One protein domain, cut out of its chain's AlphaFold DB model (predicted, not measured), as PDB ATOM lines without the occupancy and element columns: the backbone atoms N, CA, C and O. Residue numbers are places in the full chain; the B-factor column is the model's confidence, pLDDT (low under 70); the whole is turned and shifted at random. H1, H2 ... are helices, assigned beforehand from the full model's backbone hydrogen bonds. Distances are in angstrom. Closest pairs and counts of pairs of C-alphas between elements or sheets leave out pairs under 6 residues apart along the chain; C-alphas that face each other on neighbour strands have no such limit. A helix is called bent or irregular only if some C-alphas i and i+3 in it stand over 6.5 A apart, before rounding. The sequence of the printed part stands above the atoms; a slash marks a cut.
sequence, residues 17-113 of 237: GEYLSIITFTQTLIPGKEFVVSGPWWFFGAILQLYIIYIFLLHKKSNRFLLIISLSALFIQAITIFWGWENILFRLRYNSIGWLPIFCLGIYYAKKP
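Overview. This is residues 17 to 113 of the 237 residues of an uncharacterized protein of Tannerella sp. CAG:51 (UniProt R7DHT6). The longest helix, H3, has H4 and then H5 folding back beside it, H4 near its last residues and H5 over a longer stretch, while H2 crosses H5 at residues 96 to 103, and the centres of H2, H3 and H5 make a triangle. The short helix H1 sits off at one end, beyond the start of H2, with a long loop of residues 24 to 41 between the two. The printed part has 97 residues with five named helices, in the order H1, H2, H3, H4, H5, and no named strand; its class is all helix. The whole is compact, with a radius of gyration of the C-alphas of 14.4 A, and spans 42 by 33 by 20 A.

Along the chain. H3, residues 63 to 82, is 28.3 A long and begins at C-alpha 63 (-33.068, 12.493, 8.223). H4 is residues 86 to 94, 12.2 A. H5, residues 96 to 111, is 21.3 A long and ends at C-alpha 111 (-35.480, 21.361, 7.912). It is irregular, with C-alphas 98 and 101 7.4 A apart, and has a kink of 31 degrees near residue 103. H2, residues 42 to 58, is 21.8 A long; it is neither bent nor irregular, but only just: C-alphas 55 and 58 are 6.5 A apart. H1, residues 17 to 23, is 9.9 A long and begins at C-alpha 17 (-27.737, 17.945, 47.417).

Arrangement. H3 and H5 touch at a shallow tilt of 26 degrees, opposite ways; their closest C-alphas, of Ser 70 and Pro 101, are 4.2 A apart. H3 and H4 form a helical hairpin at a shallow tilt of 31 degrees; H3 touches H4 with residues 77 to 81 alone, closest at the C-alphas of Thr 80 and Leu 89, 5.5 A. H2 touches H5 at a steep tilt of 56 degrees, the same way, through residues 46 to 50 of H2 and 96 to 103 of H5 alone; the closest C-alphas, of Ala 46 and Ser 96, are 4.9 A apart. H2 and H4 only just touch, with 3 pairs of C-alphas within 8 A, through residues 42 to 46 of H2 alone; the closest are those of Trp 42 and Tyr 94, 6.2 A. H2 and H3 are close but not clearly touching, with the C-alphas of Leu 58 and Leu 66 closest at 7.1 A. H1 is near H2, their closest C-alphas 8.4 A apart, and is apart from H3, H4 and H5. Every O i to N i+4 pair is within hydrogen-bond range in H1, H2, H3 and H4; in H5, 10 of 12 are.

Size, cuts and confidence. The two C-alphas farthest apart are those of Gly 17 and Pro 113, at 45.2 A. The printed part has no cut. The link from H1 to H2 is long, with 18 residues; the links H2 to H3, H3 to H4 and H4 to H5 are tight. The mean pLDDT of the printed part is 87.1, and residues 34 to 40 and residue 113 are under 70.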
ATOM      1  N   GLY A  17     -27.979  18.727  48.633       74.44
ATOM      2  CA  GLY A  17     -27.737  17.945  47.417       74.44
ATOM      3  C   GLY A  17     -28.984  17.820  46.540       74.44
ATOM      4  O   GLY A  17     -28.901  17.883  45.314       74.44
ATOM      5  N   GLU A  18     -30.157  17.708  47.157       70.44
ATOM      6  CA  GLU A  18     -31.433  17.655  46.455       70.44
ATOM      7  C   GLU A  18     -31.803  18.993  45.799       70.44
ATOM      8  O   GLU A  18     -32.042  19.023  44.591       70.44
ATOM      9  N   TYR A  19     -31.748  20.112  46.527       76.88
ATOM     10  CA  TYR A  19     -31.981  21.441  45.951       76.88
ATOM     11  C   TYR A  19     -30.966  21.781  44.858       76.88
ATOM     12  O   TYR A  19     -31.343  22.308  43.810       76.88
ATOM     13  N   LEU A  20     -29.694  21.425  45.051       80.19
ATOM     14  CA  LEU A  20     -28.675  21.555  44.015       80.19
ATOM     15  C   LEU A  20     -29.033  20.726  42.784       80.19
ATOM     16  O   LEU A  20     -28.915  21.232  41.670       80.19
ATOM     17  N   SER A  21     -29.517  19.491  42.955       78.38
ATOM     18  CA  SER A  21     -29.932  18.664  41.819       78.38
ATOM     19  C   SER A  21     -31.066  19.308  41.016       78.38
ATOM     20  O   SER A  21     -30.977  19.330  39.792       78.38
ATOM     21  N   ILE A  22     -32.046  19.934  41.684       78.88
ATOM     22  CA  ILE A  22     -33.140  20.691  41.050       78.88
ATOM     23  C   ILE A  22     -32.603  21.894  40.270       78.88
ATOM     24  O   ILE A  22     -32.948  22.080  39.105       78.88
ATOM     25  N   ILE A  23     -31.760  22.714  40.908       80.44
ATOM     26  CA  ILE A  23     -31.231  23.960  40.326       80.44
ATOM     27  C   ILE A  23     -30.328  23.658  39.124       80.44
ATOM     28  O   ILE A  23     -30.326  24.390  38.136       80.44
ATOM     29  N   THR A  24     -29.570  22.565  39.198       82.81
ATOM     30  CA  THR A  24     -28.692  22.090  38.117       82.81
ATOM     31  C   THR A  24     -29.416  21.240  37.073       82.81
ATOM     32  O   THR A  24     -28.796  20.830  36.092       82.81
ATOM     33  N   PHE A  25     -30.712  20.974  37.258       83.69
ATOM     34  CA  PHE A  25     -31.528  20.110  36.405       83.69
ATOM     35  C   PHE A  25     -30.999  18.671  36.260       83.69
ATOM     36  O   PHE A  25     -31.235  18.004  35.250       83.69
ATOM     37  N   THR A  26     -30.281  18.179  37.271       82.00
ATOM     38  CA  THR A  26     -29.703  16.827  37.309       82.00
ATOM     39  C   THR A  26     -30.567  15.826  38.074       82.00
ATOM     40  O   THR A  26     -30.263  14.634  38.065       82.00
ATOM     41  N   GLN A  27     -31.684  16.258  38.674       79.31
ATOM     42  CA  GLN A  27     -32.559  15.394  39.478       79.31
ATOM     43  C   GLN A  27     -33.074  14.158  38.722       79.31
ATOM     44  O   GLN A  27     -33.204  13.091  39.309       79.31
ATOM     45  N   THR A  28     -33.304  14.259  37.408       81.00
ATOM     46  CA  THR A  28     -33.809  13.137  36.595       81.00
ATOM     47  C   THR A  28     -32.761  12.045  36.352       81.00
ATOM     48  O   THR A  28     -33.113  10.946  35.925       81.00
ATOM     49  N   LEU A  29     -31.482  12.331  36.623       78.94
ATOM     50  CA  LEU A  29     -30.385  11.362  36.549       78.94
ATOM     51  C   LEU A  29     -30.271  10.522  37.827       78.94
ATOM     52  O   LEU A  29     -29.651   9.460  37.799       78.94
ATOM     53  N   ILE A  30     -30.852  10.992  38.935       77.38
ATOM     54  CA  ILE A  30     -30.791  10.326  40.233       77.38
ATOM     55  C   ILE A  30     -32.029   9.428  40.377       77.38
ATOM     56  O   ILE A  30     -33.151   9.940  40.415       77.38
ATOM     57  N   PRO A  31     -31.855   8.098  40.491       74.06
ATOM     58  CA  PRO A  31     -32.973   7.177  40.657       74.06
ATOM     59  C   PRO A  31     -33.870   7.535  41.849       74.06
ATOM     60  O   PRO A  31     -33.390   7.612  42.980       74.06
ATOM     61  N   GLY A  32     -35.172   7.697  41.612       70.19
ATOM     62  CA  GLY A  32     -36.159   7.972  42.664       70.19
ATOM     63  C   GLY A  32     -36.295   9.448  43.052       70.19
ATOM     64  O   GLY A  32     -37.091   9.757  43.940       70.19
ATOM     65  N   LYS A  33     -35.552  10.358  42.406       70.06
ATOM     66  CA  LYS A  33     -35.649  11.819  42.596       70.06
ATOM     67  C   LYS A  33     -36.278  12.535  41.393       70.06
ATOM     68  O   LYS A  33     -36.149  13.744  41.221       70.06
ATOM     69  N   GLU A  34     -37.023  11.820  40.556       66.12
ATOM     70  CA  GLU A  34     -37.667  12.401  39.375       66.12
ATOM     71  C   GLU A  34     -38.835  13.351  39.738       66.12
ATOM     72  O   GLU A  34     -39.228  14.178  38.914       66.12
ATOM     73  N   PHE A  35     -39.352  13.288  40.977       61.25
ATOM     74  CA  PHE A  35     -40.508  14.066  41.469       61.25
ATOM     75  C   PHE A  35     -40.243  14.986  42.646       61.25
ATOM     76  O   PHE A  35     -41.193  15.405  43.310       61.25
ATOM     77  N   VAL A  36     -38.984  15.327  42.907       59.84
ATOM     78  CA  VAL A  36     -38.653  16.249  44.003       59.84
ATOM     79  C   VAL A  36     -39.514  17.517  43.946       59.84
ATOM     80  O   VAL A  36     -39.971  18.014  44.970       59.84
ATOM     81  N   VAL A  37     -39.840  17.981  42.733       58.66
ATOM     82  CA  VAL A  37     -40.879  18.989  42.514       58.66
ATOM     83  C   VAL A  37     -42.036  18.386  41.723       58.66
ATOM     84  O   VAL A  37     -41.876  17.930  40.589       58.66
ATOM     85  N   SER A  38     -43.233  18.422  42.312       61.38
ATOM     86  CA  SER A  38     -44.465  17.981  41.657       61.38
ATOM     87  C   SER A  38     -44.733  18.776  40.380       61.38
ATOM     88  O   SER A  38     -44.773  20.008  40.387       61.38
ATOM     89  N   GLY A  39     -44.998  18.070  39.280       66.00
ATOM     90  CA  GLY A  39     -45.359  18.687  38.007       66.00
ATOM     91  C   GLY A  39     -44.427  18.348  36.866       66.00
ATOM     92  O   GLY A  39     -43.775  17.309  36.903       66.00
ATOM     93  N   PRO A  40     -44.349  19.206  35.840       69.19
ATOM     94  CA  PRO A  40     -43.517  18.941  34.686       69.19
ATOM     95  C   PRO A  40     -42.069  19.396  34.911       69.19
ATOM     96  O   PRO A  40     -41.337  19.596  33.957       69.19
ATOM     97  N   TRP A  41     -41.618  19.575  36.154       74.00
ATOM     98  CA  TRP A  41     -40.268  20.069  36.458       74.00
ATOM     99  C   TRP A  41     -39.159  19.116  36.011       74.00
ATOM    100  O   TRP A  41     -38.068  19.552  35.643       74.00
ATOM    101  N   TRP A  42     -39.454  17.819  35.950       81.19
ATOM    102  CA  TRP A  42     -38.587  16.825  35.321       81.19
ATOM    103  C   TRP A  42     -38.297  17.149  33.844       81.19
ATOM    104  O   TRP A  42     -37.222  16.829  33.340       81.19
ATOM    105  N   PHE A  43     -39.207  17.847  33.153       85.25
ATOM    106  CA  PHE A  43     -39.021  18.252  31.763       85.25
ATOM    107  C   PHE A  43     -37.823  19.184  31.599       85.25
ATOM    108  O   PHE A  43     -37.157  19.101  30.577       85.25
ATOM    109  N   PHE A  44     -37.512  20.042  32.579       85.81
ATOM    110  CA  PHE A  44     -36.357  20.940  32.485       85.81
ATOM    111  C   PHE A  44     -35.026  20.168  32.450       85.81
ATOM    112  O   PHE A  44     -34.143  20.499  31.661       85.81
ATOM    113  N   GLY A  45     -34.910  19.084  33.223       88.12
ATOM    114  CA  GLY A  45     -33.780  18.153  33.118       88.12
ATOM    115  C   GLY A  45     -33.773  17.412  31.786       88.12
ATOM    116  O   GLY A  45     -32.767  17.403  31.073       88.12
ATOM    117  N   ALA A  46     -34.920  16.857  31.390       89.88
ATOM    118  CA  ALA A  46     -35.040  16.118  30.137       89.88
ATOM    119  C   ALA A  46     -34.723  16.979  28.898       89.88
ATOM    120  O   ALA A  46     -34.030  16.516  27.989       89.88
ATOM    121  N   ILE A  47     -35.185  18.232  28.850       91.38
ATOM    122  CA  ILE A  47     -34.943  19.132  27.721       91.38
ATOM    123  C   ILE A  47     -33.477  19.565  27.663       91.38
ATOM    124  O   ILE A  47     -32.905  19.583  26.575       91.38
ATOM    125  N   LEU A  48     -32.831  19.824  28.807       91.88
ATOM    126  CA  LEU A  48     -31.397  20.118  28.853       91.88
ATOM    127  C   LEU A  48     -30.580  18.952  28.282       91.88
ATOM    128  O   LEU A  48     -29.717  19.161  27.428       91.88
ATOM    129  N   GLN A  49     -30.906  17.716  28.671       93.62
ATOM    130  CA  GLN A  49     -30.285  16.518  28.097       93.62
ATOM    131  C   GLN A  49     -30.493  16.433  26.581       93.62
ATOM    132  O   GLN A  49     -29.548  16.138  25.850       93.62
ATOM    133  N   LEU A  50     -31.704  16.712  26.084       94.69
ATOM    134  CA  LEU A  50     -31.981  16.728  24.644       94.69
ATOM    135  C   LEU A  50     -31.163  17.791  23.905       94.69
ATOM    136  O   LEU A  50     -30.697  17.519  22.802       94.69
ATOM    137  N   TYR A  51     -30.944  18.970  24.494       94.56
ATOM    138  CA  TYR A  51     -30.077  20.001  23.913       94.56
ATOM    139  C   TYR A  51     -28.608  19.571  23.874       94.56
ATOM    140  O   TYR A  51     -27.938  19.785  22.863       94.56
ATOM    141  N   ILE A  52     -28.114  18.913  24.922       94.81
ATOM    142  CA  ILE A  52     -26.766  18.327  24.930       94.81
ATOM    143  C   ILE A  52     -26.654  17.279  23.811       94.81
ATOM    144  O   ILE A  52     -25.775  17.370  22.953       94.81
ATOM    145  N   ILE A  53     -27.598  16.333  23.744       95.62
ATOM    146  CA  ILE A  53     -27.660  15.318  22.681       95.62
ATOM    147  C   ILE A  53     -27.768  15.976  21.300       95.62
ATOM    148  O   ILE A  53     -27.150  15.517  20.339       95.62
ATOM    149  N   TYR A  54     -28.515  17.071  21.175       95.94
ATOM    150  CA  TYR A  54     -28.610  17.815  19.929       95.94
ATOM    151  C   TYR A  54     -27.245  18.312  19.470       95.94
ATOM    152  O   TYR A  54     -26.843  17.991  18.354       95.94
ATOM    153  N   ILE A  55     -26.540  19.054  20.323       95.50
ATOM    154  CA  ILE A  55     -25.254  19.680  19.995       95.50
ATOM    155  C   ILE A  55     -24.225  18.622  19.587       95.50
ATOM    156  O   ILE A  55     -23.584  18.765  18.546       95.50
ATOM    157  N   PHE A  56     -24.099  17.546  20.368       95.62
ATOM    158  CA  PHE A  56     -23.042  16.554  20.163       95.62
ATOM    159  C   PHE A  56     -23.399  15.461  19.150       95.62
ATOM    160  O   PHE A  56     -22.519  14.983  18.432       95.62
ATOM    161  N   LEU A  57     -24.671  15.051  19.063       94.88
ATOM    162  CA  LEU A  57     -25.073  13.864  18.302       94.88
ATOM    163  C   LEU A  57     -25.993  14.167  17.118       94.88
ATOM    164  O   LEU A  57     -25.810  13.557  16.067       94.88
ATOM    165  N   LEU A  58     -26.984  15.057  17.254       94.69
ATOM    166  CA  LEU A  58     -28.054  15.216  16.247       94.69
ATOM    167  C   LEU A  58     -27.852  16.404  15.294       94.69
ATOM    168  O   LEU A  58     -28.454  16.436  14.212       94.69
ATOM    169  N   HIS A  59     -27.023  17.379  15.667       93.00
ATOM    170  CA  HIS A  59     -26.820  18.596  14.894       93.00
ATOM    171  C   HIS A  59     -26.306  18.267  13.486       93.00
ATOM    172  O   HIS A  59     -25.387  17.469  13.301       93.00
ATOM    173  N   LYS A  60     -26.945  18.863  12.469       88.88
ATOM    174  CA  LYS A  60     -26.650  18.660  11.034       88.88
ATOM    175  C   LYS A  60     -26.691  17.199  10.544       88.88
ATOM    176  O   LYS A  60     -26.282  16.927   9.417       88.88
ATOM    177  N   LYS A  61     -27.226  16.247  11.317       93.19
ATOM    178  CA  LYS A  61     -27.337  14.845  10.877       93.19
ATOM    179  C   LYS A  61     -28.418  14.640   9.818       93.19
ATOM    180  O   LYS A  61     -29.335  15.450   9.667       93.19
ATOM    181  N   SER A  62     -28.325  13.533   9.082       93.69
ATOM    182  CA  SER A  62     -29.286  13.169   8.035       93.69
ATOM    183  C   SER A  62     -30.656  12.781   8.610       93.69
ATOM    184  O   SER A  62     -30.772  12.349   9.754       93.69
ATOM    185  N   ASN A  63     -31.715  12.886   7.800       93.69
ATOM    186  CA  ASN A  63     -33.068  12.493   8.223       93.69
ATOM    187  C   ASN A  63     -33.168  10.992   8.541       93.69
ATOM    188  O   ASN A  63     -33.915  10.605   9.432       93.69
ATOM    189  N   ARG A  64     -32.377  10.156   7.850       94.81
ATOM    190  CA  ARG A  64     -32.280   8.716   8.139       94.81
ATOM    191  C   ARG A  64     -31.726   8.471   9.540       94.81
ATOM    192  O   ARG A  64     -32.271   7.654  10.266       94.81
ATOM    193  N   PHE A  65     -30.697   9.219   9.939       96.06
ATOM    194  CA  PHE A  65     -30.115   9.107  11.275       96.06
ATOM    195  C   PHE A  65     -31.110   9.502  12.376       96.06
ATOM    196  O   PHE A  65     -31.259   8.774  13.353       96.06
ATOM    197  N   LEU A  66     -31.849  10.603  12.181       95.88
ATOM    198  CA  LEU A  66     -32.908  11.023  13.110       95.88
ATOM    199  C   LEU A  66     -33.998   9.951  13.257       95.88
ATOM    200  O   LEU A  66     -34.445   9.678  14.370       95.88
ATOM    201  N   LEU A  67     -34.404   9.330  12.145       95.06
ATOM    202  CA  LEU A  67     -35.391   8.252  12.147       95.06
ATOM    203  C   LEU A  67     -34.878   7.020  12.904       95.06
ATOM    204  O   LEU A  67     -35.596   6.508  13.754       95.06
ATOM    205  N   ILE A  68     -33.644   6.582  12.637       96.88
ATOM    206  CA  ILE A  68     -33.036   5.422  13.307       96.88
ATOM    207  C   ILE A  68     -33.001   5.640  14.821       96.88
ATOM    208  O   ILE A  68     -33.528   4.812  15.553       96.88
ATOM    209  N   ILE A  69     -32.479   6.779  15.293       96.44
ATOM    210  CA  ILE A  69     -32.436   7.084  16.735       96.44
ATOM    211  C   ILE A  69     -33.839   7.117  17.348       96.44
ATOM    212  O   ILE A  69     -34.045   6.597  18.443       96.44
ATOM    213  N   SER A  70     -34.814   7.697  16.643       95.56
ATOM    214  CA  SER A  70     -36.204   7.744  17.110       95.56
ATOM    215  C   SER A  70     -36.800   6.346  17.258       95.56
ATOM    216  O   SER A  70     -37.416   6.042  18.278       95.56
ATOM    217  N   LEU A  71     -36.594   5.478  16.263       95.81
ATOM    218  CA  LEU A  71     -37.076   4.098  16.287       95.81
ATOM    219  C   LEU A  71     -36.366   3.275  17.363       95.81
ATOM    220  O   LEU A  71     -37.035   2.535  18.075       95.81
ATOM    221  N   SER A  72     -35.056   3.446  17.550       96.38
ATOM    222  CA  SER A  72     -34.314   2.801  18.641       96.38
ATOM    223  C   SER A  72     -34.849   3.218  20.013       96.38
ATOM    224  O   SER A  72     -35.080   2.363  20.864       96.38
ATOM    225  N   ALA A  73     -35.114   4.511  20.223       95.69
ATOM    226  CA  ALA A  73     -35.675   5.012  21.476       95.69
ATOM    227  C   ALA A  73     -37.094   4.477  21.747       95.69
ATOM    228  O   ALA A  73     -37.420   4.147  22.889       95.69
ATOM    229  N   LEU A  74     -37.939   4.364  20.716       94.88
ATOM    230  CA  LEU A  74     -39.257   3.731  20.832       94.88
ATOM    231  C   LEU A  74     -39.152   2.229  21.096       94.88
ATOM    232  O   LEU A  74     -39.904   1.703  21.909       94.88
ATOM    233  N   PHE A  75     -38.220   1.546  20.435       95.06
ATOM    234  CA  PHE A  75     -38.018   0.110  20.581       95.06
ATOM    235  C   PHE A  75     -37.591  -0.261  22.004       95.06
ATOM    236  O   PHE A  75     -38.170  -1.167  22.597       95.06
ATOM    237  N   ILE A  76     -36.659   0.494  22.595       95.50
ATOM    238  CA  ILE A  76     -36.261   0.307  23.998       95.50
ATOM    239  C   ILE A  76     -37.475   0.491  24.926       95.50
ATOM    240  O   ILE A  76     -37.706  -0.342  25.799       95.50
ATOM    241  N   GLN A  77     -38.296   1.528  24.710       94.56
ATOM    242  CA  GLN A  77     -39.523   1.731  25.493       94.56
ATOM    243  C   GLN A  77     -40.531   0.581  25.310       94.56
ATOM    244  O   GLN A  77     -41.126   0.118  26.283       94.56
ATOM    245  N   ALA A  78     -40.698   0.074  24.087       93.62
ATOM    246  CA  ALA A  78     -41.587  -1.048  23.798       93.62
ATOM    247  C   ALA A  78     -41.146  -2.336  24.502       93.62
ATOM    248  O   ALA A  78     -41.984  -3.015  25.093       93.62
ATOM    249  N   ILE A  79     -39.839  -2.628  24.524       94.62
ATOM    250  CA  ILE A  79     -39.283  -3.750  25.294       94.62
ATOM    251  C   ILE A  79     -39.618  -3.588  26.776       94.62
ATOM    252  O   ILE A  79     -40.103  -4.534  27.392       94.62
ATOM    253  N   THR A  80     -39.419  -2.394  27.346       93.62
ATOM    254  CA  THR A  80     -39.707  -2.180  28.772       93.62
ATOM    255  C   THR A  80     -41.185  -2.366  29.117       93.62
ATOM    256  O   THR A  80     -41.475  -2.880  30.192       93.62
ATOM    257  N   ILE A  81     -42.114  -2.026  28.211       91.44
ATOM    258  CA  ILE A  81     -43.543  -2.329  28.394       91.44
ATOM    259  C   ILE A  81     -43.793  -3.834  28.304       91.44
ATOM    260  O   ILE A  81     -44.431  -4.394  29.188       91.44
ATOM    261  N   PHE A  82     -43.286  -4.492  27.258       92.06
ATOM    262  CA  PHE A  82     -43.526  -5.918  27.017       92.06
ATOM    263  C   PHE A  82     -43.042  -6.801  28.177       92.06
ATOM    264  O   PHE A  82     -43.713  -7.756  28.549       92.06
ATOM    265  N   TRP A  83     -41.901  -6.452  28.775       93.31
ATOM    266  CA  TRP A  83     -41.318  -7.166  29.914       93.31
ATOM    267  C   TRP A  83     -41.850  -6.709  31.283       93.31
ATOM    268  O   TRP A  83     -41.396  -7.213  32.309       93.31
ATOM    269  N   GLY A  84     -42.780  -5.749  31.330       91.06
ATOM    270  CA  GLY A  84     -43.333  -5.233  32.588       91.06
ATOM    271  C   GLY A  84     -42.319  -4.467  33.450       91.06
ATOM    272  O   GLY A  84     -42.464  -4.384  34.667       91.06
ATOM    273  N   TRP A  85     -41.268  -3.903  32.851       92.81
ATOM    274  CA  TRP A  85     -40.231  -3.140  33.554       92.81
ATOM    275  C   TRP A  85     -40.651  -1.686  33.771       92.81
ATOM    276  O   TRP A  85     -39.999  -0.749  33.301       92.81
ATOM    277  N   GLU A  86     -41.741  -1.493  34.510       86.50
ATOM    278  CA  GLU A  86     -42.374  -0.184  34.709       86.50
ATOM    279  C   GLU A  86     -41.400   0.863  35.265       86.50
ATOM    280  O   GLU A  86     -41.317   1.965  34.732       86.50
ATOM    281  N   ASN A  87     -40.577   0.498  36.254       86.62
ATOM    282  CA  ASN A  87     -39.566   1.392  36.831       86.62
ATOM    283  C   ASN A  87     -38.541   1.883  35.795       86.62
ATOM    284  O   ASN A  87     -38.082   3.023  35.860       86.62
ATOM    285  N   ILE A  88     -38.168   1.028  34.839       89.12
ATOM    286  CA  ILE A  88     -37.208   1.381  33.788       89.12
ATOM    287  C   ILE A  88     -37.899   2.257  32.747       89.12
ATOM    288  O   ILE A  88     -37.386   3.327  32.429       89.12
ATOM    289  N   LEU A  89     -39.081   1.851  32.268       90.06
ATOM    290  CA  LEU A  89     -39.887   2.643  31.333       90.06
ATOM    291  C   LEU A  89     -40.102   4.063  31.855       90.06
ATOM    292  O   LEU A  89     -39.968   5.038  31.114       90.06
ATOM    293  N   PHE A  90     -40.408   4.164  33.143       86.69
ATOM    294  CA  PHE A  90     -40.566   5.421  33.834       86.69
ATOM    295  C   PHE A  90     -39.313   6.276  33.706       86.69
ATOM    296  O   PHE A  90     -39.353   7.337  33.094       86.69
ATOM    297  N   ARG A  91     -38.162   5.778  34.159       85.88
ATOM    298  CA  ARG A  91     -36.890   6.509  34.067       85.88
ATOM    299  C   ARG A  91     -36.565   6.946  32.645       85.88
ATOM    300  O   ARG A  91     -36.114   8.072  32.450       85.88
ATOM    301  N   LEU A  92     -36.837   6.103  31.650       90.69
ATOM    302  CA  LEU A  92     -36.663   6.471  30.245       90.69
ATOM    303  C   LEU A  92     -37.558   7.654  29.858       90.69
ATOM    304  O   LEU A  92     -37.091   8.554  29.164       90.69
ATOM    305  N   ARG A  93     -38.815   7.681  30.318       88.19
ATOM    306  CA  ARG A  93     -39.785   8.750  30.029       88.19
ATOM    307  C   ARG A  93     -39.598  10.033  30.829       88.19
ATOM    308  O   ARG A  93     -40.013  11.079  30.344       88.19
ATOM    309  N   TYR A  94     -38.937   9.990  31.979       87.38
ATOM    310  CA  TYR A  94     -38.540  11.197  32.720       87.38
ATOM    311  C   TYR A  94     -37.188  11.769  32.257       87.38
ATOM    312  O   TYR A  94     -36.788  12.841  32.702       87.38
ATOM    313  N   ASN A  95     -36.501  11.092  31.334       90.12
ATOM    314  CA  ASN A  95     -35.234  11.521  30.743       90.12
ATOM    315  C   ASN A  95     -35.350  11.695  29.223       90.12
ATOM    316  O   ASN A  95     -36.391  11.447  28.617       90.12
ATOM    317  N   SER A  96     -34.261  12.115  28.582       91.31
ATOM    318  CA  SER A  96     -34.208  12.380  27.137       91.31
ATOM    319  C   SER A  96     -34.707  11.230  26.249       91.31
ATOM    320  O   SER A  96     -35.342  11.500  25.229       91.31
ATOM    321  N   ILE A  97     -34.481   9.962  26.619       93.00
ATOM    322  CA  ILE A  97     -34.811   8.796  25.774       93.00
ATOM    323  C   ILE A  97     -36.302   8.747  25.419       93.00
ATOM    324  O   ILE A  97     -36.646   8.519  24.257       93.00
ATOM    325  N   GLY A  98     -37.192   9.016  26.376       91.62
ATOM    326  CA  GLY A  98     -38.637   9.032  26.138       91.62
ATOM    327  C   GLY A  98     -39.081  10.081  25.118       91.62
ATOM    328  O   GLY A  98     -40.078   9.888  24.422       91.62
ATOM    329  N   TRP A  99     -38.310  11.160  24.992       93.38
ATOM    330  CA  TRP A  99     -38.642  12.342  24.198       93.38
ATOM    331  C   TRP A  99     -37.800  12.477  22.924       93.38
ATOM    332  O   TRP A  99     -38.089  13.329  22.085       93.38
ATOM    333  N   LEU A 100     -36.806  11.609  22.712       95.38
ATOM    334  CA  LEU A 100     -36.018  11.568  21.478       95.38
ATOM    335  C   LEU A 100     -36.877  11.491  20.205       95.38
ATOM    336  O   LEU A 100     -36.585  12.246  19.277       95.38
ATOM    337  N   PRO A 101     -37.941  10.661  20.122       95.31
ATOM    338  CA  PRO A 101     -38.731  10.560  18.897       95.31
ATOM    339  C   PRO A 101     -39.397  11.886  18.506       95.31
ATOM    340  O   PRO A 101     -39.297  12.332  17.363       95.31
ATOM    341  N   ILE A 102     -40.042  12.544  19.471       94.56
ATOM    342  CA  ILE A 102     -40.710  13.834  19.272       94.56
ATOM    343  C   ILE A 102     -39.701  14.953  18.994       94.56
ATOM    344  O   ILE A 102     -39.916  15.789  18.116       94.56
ATOM    345  N   PHE A 103     -38.557  14.935  19.671       95.25
ATOM    346  CA  PHE A 103     -37.498  15.911  19.452       95.25
ATOM    347  C   PHE A 103     -36.890  15.800  18.042       95.25
ATOM    348  O   PHE A 103     -36.778  16.795  17.322       95.25
ATOM    349  N   CYS A 104     -36.584  14.581  17.593       95.00
ATOM    350  CA  CYS A 104     -36.122  14.303  16.232       95.00
ATOM    351  C   CYS A 104     -37.154  14.698  15.168       95.00
ATOM    352  O   CYS A 104     -36.774  15.236  14.124       95.00
ATOM    353  N   LEU A 105     -38.447  14.478  15.432       92.75
ATOM    354  CA  LEU A 105     -39.529  14.943  14.565       92.75
ATOM    355  C   LEU A 105     -39.526  16.476  14.444       92.75
ATOM    356  O   LEU A 105     -39.648  17.002  13.337       92.75
ATOM    357  N   GLY A 106     -39.305  17.190  15.550       91.88
ATOM    358  CA  GLY A 106     -39.127  18.644  15.558       91.88
ATOM    359  C   GLY A 106     -37.949  19.101  14.691       91.88
ATOM    360  O   GLY A 106     -38.114  19.979  13.843       91.88
ATOM    361  N   ILE A 107     -36.782  18.458  14.822       93.19
ATOM    362  CA  ILE A 107     -35.603  18.742  13.977       93.19
ATOM    363  C   ILE A 107     -35.913  18.481  12.497       93.19
ATOM    364  O   ILE A 107     -35.498  19.248  11.626       93.19
ATOM    365  N   TYR A 108     -36.622  17.394  12.192       91.69
ATOM    366  CA  TYR A 108     -37.016  17.062  10.826       91.69
ATOM    367  C   TYR A 108     -37.941  18.128  10.227       91.69
ATOM    368  O   TYR A 108     -37.693  18.585   9.107       91.69
ATOM    369  N   TYR A 109     -38.958  18.567  10.973       87.88
ATOM    370  CA  TYR A 109     -39.856  19.635  10.533       87.88
ATOM    371  C   TYR A 109     -39.147  20.979  10.388       87.88
ATOM    372  O   TYR A 109     -39.453  21.708   9.455       87.88
ATOM    373  N   ALA A 110     -38.162  21.288  11.229       88.25
ATOM    374  CA  ALA A 110     -37.384  22.519  11.092       88.25
ATOM    375  C   ALA A 110     -36.590  22.584   9.770       88.25
ATOM    376  O   ALA A 110     -36.326  23.671   9.265       88.25
ATOM    377  N   LYS A 111     -36.220  21.433   9.187       86.62
ATOM    378  CA  LYS A 111     -35.480  21.361   7.912       86.62
ATOM    379  C   LYS A 111     -36.360  21.476   6.674       86.62
ATOM    380  O   LYS A 111     -35.829  21.706   5.589       86.62
ATOM    381  N   LYS A 112     -37.664  21.228   6.788       79.81
ATOM    382  CA  LYS A 112     -38.568  21.180   5.637       79.81
ATOM    383  C   LYS A 112     -39.616  22.282   5.735       79.81
ATOM    384  O   LYS A 112     -40.219  22.440   6.793       79.81
ATOM    385  N   PRO A 113     -39.916  22.998   4.639       63.34
ATOM    386  CA  PRO A 113     -41.104  23.833   4.610       63.34
ATOM    387  C   PRO A 113     -42.316  22.936   4.875       63.34
ATOM    388  O   PRO A 113     -42.494  21.885   4.258       63.34
TER     389      PRO A 113